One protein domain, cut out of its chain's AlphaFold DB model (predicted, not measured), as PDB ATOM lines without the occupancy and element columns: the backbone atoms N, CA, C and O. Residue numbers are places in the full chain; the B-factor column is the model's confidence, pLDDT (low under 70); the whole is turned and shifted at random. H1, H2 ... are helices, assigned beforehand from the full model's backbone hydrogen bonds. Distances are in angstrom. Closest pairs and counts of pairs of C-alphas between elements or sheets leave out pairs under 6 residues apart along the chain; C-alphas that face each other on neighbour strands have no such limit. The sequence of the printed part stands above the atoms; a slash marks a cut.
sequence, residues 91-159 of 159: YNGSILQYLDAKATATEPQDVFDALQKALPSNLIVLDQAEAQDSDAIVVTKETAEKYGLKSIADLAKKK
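What this domain is: This is residues 91 to 159 of the 159 residues of the protein "OpuAC domain-containing protein" of Aeromicrobium ginsengisoli (UniProt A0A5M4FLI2). Two small helical lobes stand at opposite ends of an elongated outline, joined by one long stretch with no named element. H1 and H2 lie side by side in the first lobe; residues 119 to 140 then run out beyond the end of H2, fold back and cross to the second lobe, a loose one with the short helices H3 and H4. The printed part has 69 residues with four named helices, in the order H1, H2, H3, H4, and no named strand; the class is all helix, with under half of the residues in named elements. It is only just extended, close to loose, with a radius of gyration of the C-alphas of 16.7 A and spans of 51 by 22 by 16 A.

How they stand to each other: H1, residues 92 to 99, and H2, residues 108 to 118, touch, and their closest C-alphas, those of Leu 96 and Leu 115, are 5.1 A apart. They run the same way at a shallow tilt of 28 degrees. H3, residues 141 to 147, touches no helix. H4, residues 152 to 156, is apart from H3, but only just, with their closest C-alphas 8.4 A apart. In H1 and H3 every O i to N i+4 pair is within hydrogen-bond range; in H2 it is 6 of 7, and in H4 0 of 1, beside 2 of 2 O i to N i+3 pairs.

Where its parts are: H1 begins at C-alpha 92, (-46.463, 37.071, 29.836), and is 10.7 A long from first to last C-alpha. H2 is 15.3 A long and ends at C-alpha 118, (-52.907, 39.790, 38.359). H3 measures 10.1 A, and H4, 7.3 A long, ends at C-alpha 156, (-39.200, 10.410, 21.152).

The domain as a whole: The C-alphas farthest apart, those of Asn 122 and Lys 159, are 52.5 A apart. The printed part has no cut. The link from H2 to H3, 22 residues, is long. The mean pLDDT of the printed part is 91.9; residues 158 to 159 are under 70.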
ATOM      1  N   TYR A  91     -42.531  39.371  29.032       95.75
ATOM      2  CA  TYR A  91     -42.902  37.988  28.756       95.75
ATOM      3  C   TYR A  91     -44.029  37.570  29.695       95.75
ATOM      4  O   TYR A  91     -43.837  37.485  30.911       95.75
ATOM      5  N   ASN A  92     -45.203  37.300  29.125       94.75
ATOM      6  CA  ASN A  92     -46.463  37.071  29.836       94.75
ATOM      7  C   ASN A  92     -46.345  36.113  31.045       94.75
ATOM      8  O   ASN A  92     -46.746  36.472  32.152       94.75
ATOM      9  N   GLY A  93     -45.727  34.941  30.877       94.88
ATOM     10  CA  GLY A  93     -45.544  33.964  31.951       94.88
ATOM     11  C   GLY A  93     -44.588  34.442  33.045       94.88
ATOM     12  O   GLY A  93     -44.829  34.201  34.227       94.88
ATOM     13  N   SER A  94     -43.534  35.175  32.676       95.00
ATOM     14  CA  SER A  94     -42.546  35.683  33.634       95.00
ATOM     15  C   SER A  94     -43.112  36.798  34.513       95.00
ATOM     16  O   SER A  94     -42.902  36.778  35.730       95.00
ATOM     17  N   ILE A  95     -43.839  37.763  33.936       96.81
ATOM     18  CA  ILE A  95     -44.506  38.802  34.732       96.81
ATOM     19  C   ILE A  95     -45.643  38.213  35.563       96.81
ATOM     20  O   ILE A  95     -45.794  38.608  36.717       96.81
ATOM     21  N   LEU A  96     -46.391  37.238  35.033       97.75
ATOM     22  CA  LEU A  96     -47.433  36.550  35.793       97.75
ATOM     23  C   LEU A  96     -46.843  35.878  37.035       97.75
ATOM     24  O   LEU A  96     -47.307  36.159  38.131       97.75
ATOM     25  N   GLN A  97     -45.779  35.082  36.891       96.31
ATOM     26  CA  GLN A  97     -45.103  34.439  38.028       96.31
ATOM     27  C   GLN A  97     -44.540  35.446  39.040       96.31
ATOM     28  O   GLN A  97     -44.516  35.189  40.243       96.31
ATOM     29  N   TYR A  98     -44.086  36.611  38.573       96.69
ATOM     30  CA  TYR A  98     -43.614  37.676  39.456       96.69
ATOM     31  C   TYR A  98     -44.748  38.321  40.269       96.69
ATOM     32  O   TYR A  98     -44.546  38.677  41.430       96.69
ATOM     33  N   LEU A  99     -45.927  38.503  39.667       96.56
ATOM     34  CA  LEU A  99     -47.089  39.124  40.312       96.56
ATOM     35  C   LEU A  99     -47.900  38.130  41.156       96.56
ATOM     36  O   LEU A  99     -48.425  38.504  42.203       96.56
ATOM     37  N   ASP A 100     -47.965  36.874  40.723       97.38
ATOM     38  CA  ASP A 100     -48.623  35.761  41.393       97.38
ATOM     39  C   ASP A 100     -47.746  34.502  41.317       97.38
ATOM     40  O   ASP A 100     -47.829  33.701  40.388       97.38
ATOM     41  N   ALA A 101     -46.941  34.289  42.360       95.69
ATOM     42  CA  ALA A 101     -46.063  33.126  42.482       95.69
ATOM     43  C   ALA A 101     -46.810  31.781  42.619       95.69
ATOM     44  O   ALA A 101     -46.176  30.730  42.710       95.69
ATOM     45  N   LYS A 102     -48.148  31.796  42.712       96.50
ATOM     46  CA  LYS A 102     -48.988  30.591  42.741       96.50
ATOM     47  C   LYS A 102     -49.656  30.313  41.396       96.50
ATOM     48  O   LYS A 102     -50.391  29.331  41.303       96.50
ATOM     49  N   ALA A 103     -49.426  31.142  40.378       97.12
ATOM     50  CA  ALA A 103     -50.000  30.944  39.060       97.12
ATOM     51  C   ALA A 103     -49.538  29.612  38.447       97.12
ATOM     52  O   ALA A 103     -48.350  29.284  38.425       97.12
ATOM     53  N   THR A 104     -50.500  28.846  37.928       96.25
ATOM     54  CA  THR A 104     -50.268  27.529  37.310       96.25
ATOM     55  C   THR A 104     -50.620  27.490  35.825       96.25
ATOM     56  O   THR A 104     -50.548  26.424  35.222       96.25
ATOM     57  N   ALA A 105     -51.060  28.610  35.245       95.88
ATOM     58  CA  ALA A 105     -51.389  28.686  33.826       95.88
ATOM     59  C   ALA A 105     -50.127  28.489  32.976       95.88
ATOM     60  O   ALA A 105     -49.078  29.058  33.280       95.88
ATOM     61  N   THR A 106     -50.241  27.690  31.915       90.94
ATOM     62  CA  THR A 106     -49.127  27.376  31.005       90.94
ATOM     63  C   THR A 106     -49.479  27.563  29.536       90.94
ATOM     64  O   THR A 106     -48.578  27.766  28.729       90.94
ATOM     65  N   GLU A 107     -50.764  27.512  29.176       92.50
ATOM     66  CA  GLU A 107     -51.205  27.760  27.803       92.50
ATOM     67  C   GLU A 107     -51.205  29.267  27.499       92.50
ATOM     68  O   GLU A 107     -51.583  30.052  28.373       92.50
ATOM     69  N   PRO A 108     -50.833  29.707  26.279       90.56
ATOM     70  CA  PRO A 108     -50.636  31.129  25.979       90.56
ATOM     71  C   PRO A 108     -51.828  32.023  26.340       90.56
ATOM     72  O   PRO A 108     -51.654  33.057  26.986       90.56
ATOM     73  N   GLN A 109     -53.046  31.611  25.970       94.06
ATOM     74  CA  GLN A 109     -54.251  32.383  26.274       94.06
ATOM     75  C   GLN A 109     -54.577  32.372  27.772       94.06
ATOM     76  O   GLN A 109     -54.906  33.414  28.330       94.06
ATOM     77  N   ASP A 110     -54.419  31.230  28.442       96.50
ATOM     78  CA  ASP A 110     -54.679  31.118  29.879       96.50
ATOM     79  C   ASP A 110     -53.704  31.984  30.691       96.50
ATOM     80  O   ASP A 110     -54.095  32.619  31.671       96.50
ATOM     81  N   VAL A 111     -52.434  32.044  30.271       96.69
ATOM     82  CA  VAL A 111     -51.411  32.915  30.864       96.69
ATOM     83  C   VAL A 111     -51.773  34.383  30.659       96.69
ATOM     84  O   VAL A 111     -51.687  35.163  31.607       96.69
ATOM     85  N   PHE A 112     -52.201  34.768  29.455       95.69
ATOM     86  CA  PHE A 112     -52.625  36.136  29.159       95.69
ATOM     87  C   PHE A 112     -53.830  36.559  30.015       95.69
ATOM     88  O   PHE A 112     -53.785  37.596  30.682       95.69
ATOM     89  N   ASP A 113     -54.861  35.717  30.089       96.69
ATOM     90  CA  ASP A 113     -56.069  35.968  30.879       96.69
ATOM     91  C   ASP A 113     -55.774  36.028  32.387       96.69
ATOM     92  O   ASP A 113     -56.379  36.811  33.127       96.69
ATOM     93  N   ALA A 114     -54.860  35.184  32.877       97.75
ATOM     94  CA  ALA A 114     -54.410  35.212  34.264       97.75
ATOM     95  C   ALA A 114     -53.593  36.476  34.566       97.75
ATOM     96  O   ALA A 114     -53.813  37.118  35.595       97.75
ATOM     97  N   LEU A 115     -52.703  36.879  33.654       97.56
ATOM     98  CA  LEU A 115     -51.904  38.093  33.788       97.56
ATOM     99  C   LEU A 115     -52.782  39.340  33.872       97.56
ATOM    100  O   LEU A 115     -52.583  40.160  34.766       97.56
ATOM    101  N   GLN A 116     -53.790  39.463  33.005       96.12
ATOM    102  CA  GLN A 116     -54.731  40.585  33.052       96.12
ATOM    103  C   GLN A 116     -55.402  40.738  34.427       96.12
ATOM    104  O   GLN A 116     -55.634  41.860  34.873       96.12
ATOM    105  N   LYS A 117     -55.669  39.629  35.128       96.31
ATOM    106  CA  LYS A 117     -56.262  39.629  36.478       96.31
ATOM    107  C   LYS A 117     -55.248  39.947  37.579       96.31
ATOM    108  O   LYS A 117     -55.633  40.499  38.606       96.31
ATOM    109  N   ALA A 118     -53.981  39.578  37.389       97.12
ATOM    110  CA  ALA A 118     -52.907  39.790  38.359       97.12
ATOM    111  C   ALA A 118     -52.285  41.199  38.290       97.12
ATOM    112  O   ALA A 118     -51.579  41.609  39.217       97.12
ATOM    113  N   LEU A 119     -52.516  41.944  37.204       96.12
ATOM    114  CA  LEU A 119     -51.949  43.278  37.024       96.12
ATOM    115  C   LEU A 119     -52.476  44.292  38.059       96.12
ATOM    116  O   LEU A 119     -53.662  44.299  38.395       96.12
ATOM    117  N   PRO A 120     -51.614  45.209  38.539       94.56
ATOM    118  CA  PRO A 120     -52.054  46.402  39.255       94.56
ATOM    119  C   PRO A 120     -53.070  47.200  38.431       94.56
ATOM    120  O   PRO A 120     -52.924  47.320  37.220       94.56
ATOM    121  N   SER A 121     -54.047  47.828  39.087       94.38
ATOM    122  CA  SER A 121     -55.151  48.536  38.416       94.38
ATOM    123  C   SER A 121     -54.728  49.712  37.527       94.38
ATOM    124  O   SER A 121     -55.536  50.213  36.754       94.38
ATOM    125  N   ASN A 122     -53.496  50.201  37.679       94.62
ATOM    126  CA  ASN A 122     -52.929  51.280  36.875       94.62
ATOM    127  C   ASN A 122     -52.044  50.786  35.721       94.62
ATOM    128  O   ASN A 122     -51.460  51.615  35.030       94.62
ATOM    129  N   LEU A 123     -51.924  49.471  35.526       96.75
ATOM    130  CA  LEU A 123     -51.165  48.867  34.440       96.75
ATOM    131  C   LEU A 123     -52.092  48.067  33.529       96.75
ATOM    132  O   LEU A 123     -53.063  47.459  33.971       96.75
ATOM    133  N   ILE A 124     -51.739  48.040  32.251       96.50
ATOM    134  CA  ILE A 124     -52.369  47.192  31.245       96.50
ATOM    135  C   ILE A 124     -51.293  46.354  30.561       96.50
ATOM    136  O   ILE A 124     -50.140  46.773  30.463       96.50
ATOM    137  N   VAL A 125     -51.682  45.181  30.072       95.19
ATOM    138  CA  VAL A 125     -50.899  44.425  29.092       95.19
ATOM    139  C   VAL A 125     -51.511  44.674  27.718       95.19
ATOM    140  O   VAL A 125     -52.735  44.669  27.577       95.19
ATOM    141  N   LEU A 126     -50.660  44.967  26.737       95.25
ATOM    142  CA  LEU A 126     -51.062  45.145  25.342       95.25
ATOM    143  C   LEU A 126     -51.247  43.782  24.661       95.25
ATOM    144  O   LEU A 126     -51.044  42.739  25.283       95.25
ATOM    145  N   ASP A 127     -51.616  43.788  23.384       93.31
ATOM    146  CA  ASP A 127     -51.744  42.561  22.598       93.31
ATOM    147  C   ASP A 127     -50.442  41.744  22.622       93.31
ATOM    148  O   ASP A 127     -49.338  42.278  22.478       93.31
ATOM    149  N   GLN A 128     -50.573  40.431  22.829       91.62
ATOM    150  CA  GLN A 128     -49.431  39.521  22.874       91.62
ATOM    151  C   GLN A 128     -48.898  39.217  21.470       91.62
ATOM    152  O   GLN A 128     -49.666  39.021  20.527       91.62
ATOM    153  N   ALA A 129     -47.574  39.138  21.342       90.94
ATOM    154  CA  ALA A 129     -46.936  38.665  20.120       90.94
ATOM    155  C   ALA A 129     -47.172  37.156  19.924       90.94
ATOM    156  O   ALA A 129     -47.273  36.406  20.893       90.94
ATOM    157  N   GLU A 130     -47.199  36.699  18.668       87.50
ATOM    158  CA  GLU A 130     -47.265  35.263  18.350       87.50
ATOM    159  C   GLU A 130     -45.969  34.519  18.721       87.50
ATOM    160  O   GLU A 130     -45.986  33.312  18.973       87.50
ATOM    161  N   ALA A 131     -44.840  35.234  18.742       86.06
ATOM    162  CA  ALA A 131     -43.542  34.680  19.099       86.06
ATOM    163  C   ALA A 131     -43.494  34.286  20.583       86.06
ATOM    164  O   ALA A 131     -43.968  35.018  21.452       86.06
ATOM    165  N   GLN A 132     -42.867  33.144  20.864       85.31
ATOM    166  CA  GLN A 132     -42.649  32.648  22.218       85.31
ATOM    167  C   GLN A 132     -41.151  32.574  22.503       85.31
ATOM    168  O   GLN A 132     -40.411  31.946  21.746       85.31
ATOM    169  N   ASP A 133     -40.731  33.183  23.610       87.44
ATOM    170  CA  ASP A 133     -39.413  32.971  24.205       87.44
ATOM    171  C   ASP A 133     -39.580  32.031  25.403       87.44
ATOM    172  O   ASP A 133     -40.076  32.408  26.469       87.44
ATOM    173  N   SER A 134     -39.272  30.759  25.170       84.44
ATOM    174  CA  SER A 134     -39.415  29.676  26.137       84.44
ATOM    175  C   SER A 134     -38.299  28.662  25.943       84.44
ATOM    176  O   SER A 134     -37.814  28.484  24.822       84.44
ATOM    177  N   ASP A 135     -37.952  27.937  27.003       85.62
ATOM    178  CA  ASP A 135     -36.955  26.874  26.926       85.62
ATOM    179  C   ASP A 135     -37.321  25.841  25.850       85.62
ATOM    180  O   ASP A 135     -38.381  25.209  25.880       85.62
ATOM    181  N   ALA A 136     -36.408  25.644  24.899       86.69
ATOM    182  CA  ALA A 136     -36.591  24.744  23.772       86.69
ATOM    183  C   ALA A 136     -35.334  23.907  23.508       86.69
ATOM    184  O   ALA A 136     -34.203  24.317  23.774       86.69
ATOM    185  N   ILE A 137     -35.536  22.727  22.919       87.69
ATOM    186  CA  ILE A 137     -34.454  21.926  22.344       87.69
ATOM    187  C   ILE A 137     -34.377  22.253  20.857       87.69
ATOM    188  O   ILE A 137     -35.326  22.000  20.115       87.69
ATOM    189  N   VAL A 138     -33.232  22.772  20.421       90.88
ATOM    190  CA  VAL A 138     -32.983  23.130  19.021       90.88
ATOM    191  C   VAL A 138     -31.919  22.223  18.404       90.88
ATOM    192  O   VAL A 138     -30.944  21.847  19.051       90.88
ATOM    193  N   VAL A 139     -32.111  21.861  17.136       91.38
ATOM    194  CA  VAL A 139     -31.159  21.079  16.330       91.38
ATOM    195  C   VAL A 139     -30.826  21.834  15.047       91.38
ATOM    196  O   VAL A 139     -31.523  22.775  14.671       91.38
ATOM    197  N   THR A 140     -29.771  21.422  14.339       95.06
ATOM    198  CA  THR A 140     -29.463  22.012  13.030       95.06
ATOM    199  C   THR A 140     -30.582  21.734  12.029       95.06
ATOM    200  O   THR A 140     -31.249  20.699  12.102       95.06
ATOM    201  N   LYS A 141     -30.741  22.624  11.042       94.25
ATOM    202  CA  LYS A 141     -31.699  22.435   9.944       94.25
ATOM    203  C   LYS A 141     -31.506  21.085   9.245       94.25
ATOM    204  O   LYS A 141     -32.471  20.354   9.068       94.25
ATOM    205  N   GLU A 142     -30.257  20.714   8.958       96.06
ATOM    206  CA  GLU A 142     -29.912  19.409   8.377       96.06
ATOM    207  C   GLU A 142     -30.397  18.238   9.249       96.06
ATOM    208  O   GLU A 142     -30.973  17.277   8.743       96.06
ATOM    209  N   THR A 143     -30.215  18.319  10.571       94.62
ATOM    210  CA  THR A 143     -30.683  17.283  11.506       94.62
ATOM    211  C   THR A 143     -32.208  17.203  11.519       94.62
ATOM    212  O   THR A 143     -32.767  16.106  11.471       94.62
ATOM    213  N   ALA A 144     -32.886  18.353  11.557       94.88
ATOM    214  CA  ALA A 144     -34.341  18.413  11.525       94.88
ATOM    215  C   ALA A 144     -34.903  17.803  10.232       94.88
ATOM    216  O   ALA A 144     -35.819  16.986  10.293       94.88
ATOM    217  N   GLU A 145     -34.316  18.128   9.079       94.50
ATOM    218  CA  GLU A 145     -34.712  17.595   7.772       94.50
ATOM    219  C   GLU A 145     -34.445  16.090   7.665       94.50
ATOM    220  O   GLU A 145     -35.339  15.332   7.287       94.50
ATOM    221  N   LYS A 146     -33.253  15.636   8.071       94.12
ATOM    222  CA  LYS A 146     -32.859  14.220   8.032       94.12
ATOM    223  C   LYS A 146     -33.803  13.324   8.831       94.12
ATOM    224  O   LYS A 146     -34.085  12.201   8.413       94.12
ATOM    225  N   TYR A 147     -34.268  13.794   9.988       92.62
ATOM    226  CA  TYR A 147     -35.093  12.994  10.897       92.62
ATOM    227  C   TYR A 147     -36.580  13.377  10.902       92.62
ATOM    228  O   TYR A 147     -37.369  12.695  11.560       92.62
ATOM    229  N   GLY A 148     -36.980  14.398  10.137       93.19
ATOM    230  CA  GLY A 148     -38.362  14.877  10.050       93.19
ATOM    231  C   GLY A 148     -38.872  15.495  11.354       93.19
ATOM    232  O   GLY A 148     -40.007  15.231  11.748       93.19
ATOM    233  N   LEU A 149     -38.031  16.264  12.048       93.75
ATOM    234  CA  LEU A 149     -38.322  16.813  13.375       93.75
ATOM    235  C   LEU A 149     -39.018  18.171  13.265       93.75
ATOM    236  O   LEU A 149     -38.475  19.095  12.661       93.75
ATOM    237  N   LYS A 150     -40.202  18.300  13.874       91.50
ATOM    238  CA  LYS A 150     -40.936  19.575  13.988       91.50
ATOM    239  C   LYS A 150     -41.287  19.934  15.428       91.50
ATOM    240  O   LYS A 150     -41.535  21.094  15.727       91.50
ATOM    241  N   SER A 151     -41.327  18.941  16.307       91.44
ATOM    242  CA  SER A 151     -41.673  19.084  17.717       91.44
ATOM    243  C   SER A 151     -40.781  18.200  18.583       91.44
ATOM    244  O   SER A 151     -40.203  17.219  18.106       91.44
ATOM    245  N   ILE A 152     -40.725  18.484  19.886       88.12
ATOM    246  CA  ILE A 152     -40.013  17.628  20.846       88.12
ATOM    247  C   ILE A 152     -40.550  16.185  20.843       88.12
ATOM    248  O   ILE A 152     -39.790  15.236  21.020       88.12
ATOM    249  N   ALA A 153     -41.842  15.993  20.550       89.56
ATOM    250  CA  ALA A 153     -42.459  14.673  20.444       89.56
ATOM    251  C   ALA A 153     -41.895  13.837  19.280       89.56
ATOM    252  O   ALA A 153     -41.959  12.607  19.318       89.56
ATOM    253  N   ASP A 154     -41.324  14.471  18.253       89.81
ATOM    254  CA  ASP A 154     -40.703  13.757  17.136       89.81
ATOM    255  C   ASP A 154     -39.345  13.160  17.515       89.81
ATOM    256  O   ASP A 154     -38.965  12.131  16.952       89.81
ATOM    257  N   LEU A 155     -38.665  13.720  18.525       85.31
ATOM    258  CA  LEU A 155     -37.438  13.142  19.084       85.31
ATOM    259  C   LEU A 155     -37.718  11.786  19.744       85.31
ATOM    260  O   LEU A 155     -36.966  10.837  19.549       85.31
ATOM    261  N   ALA A 156     -38.837  11.652  20.462       81.50
ATOM    262  CA  ALA A 156     -39.200  10.410  21.152       81.50
ATOM    263  C   ALA A 156     -39.505   9.242  20.193       81.50
ATOM    264  O   ALA A 156     -39.377   8.075  20.566       81.50
ATOM    265  N   LYS A 157     -39.906   9.539  18.950       72.62
ATOM    266  CA  LYS A 157     -40.234   8.538  17.919       72.62
ATOM    267  C   LYS A 157     -38.991   7.940  17.248       72.62
ATOM    268  O   LYS A 157     -39.126   7.010  16.452       72.62
ATOM    269  N   LYS A 158     -37.799   8.476  17.521       60.84
ATOM    270  CA  LYS A 158     -36.529   8.063  16.918       60.84
ATOM    271  C   LYS A 158     -35.636   7.477  18.019       60.84
ATOM    272  O   LYS A 158     -34.991   8.218  18.750       60.84
ATOM    273  N   LYS A 159     -35.672   6.148  18.166       51.44
ATOM    274  CA  LYS A 159     -34.694   5.387  18.961       51.44
ATOM    275  C   LYS A 159     -33.476   5.052  18.116       51.44
ATOM    276  O   LYS A 159     -33.685   4.756  16.917       51.44
TER     277      LYS A 159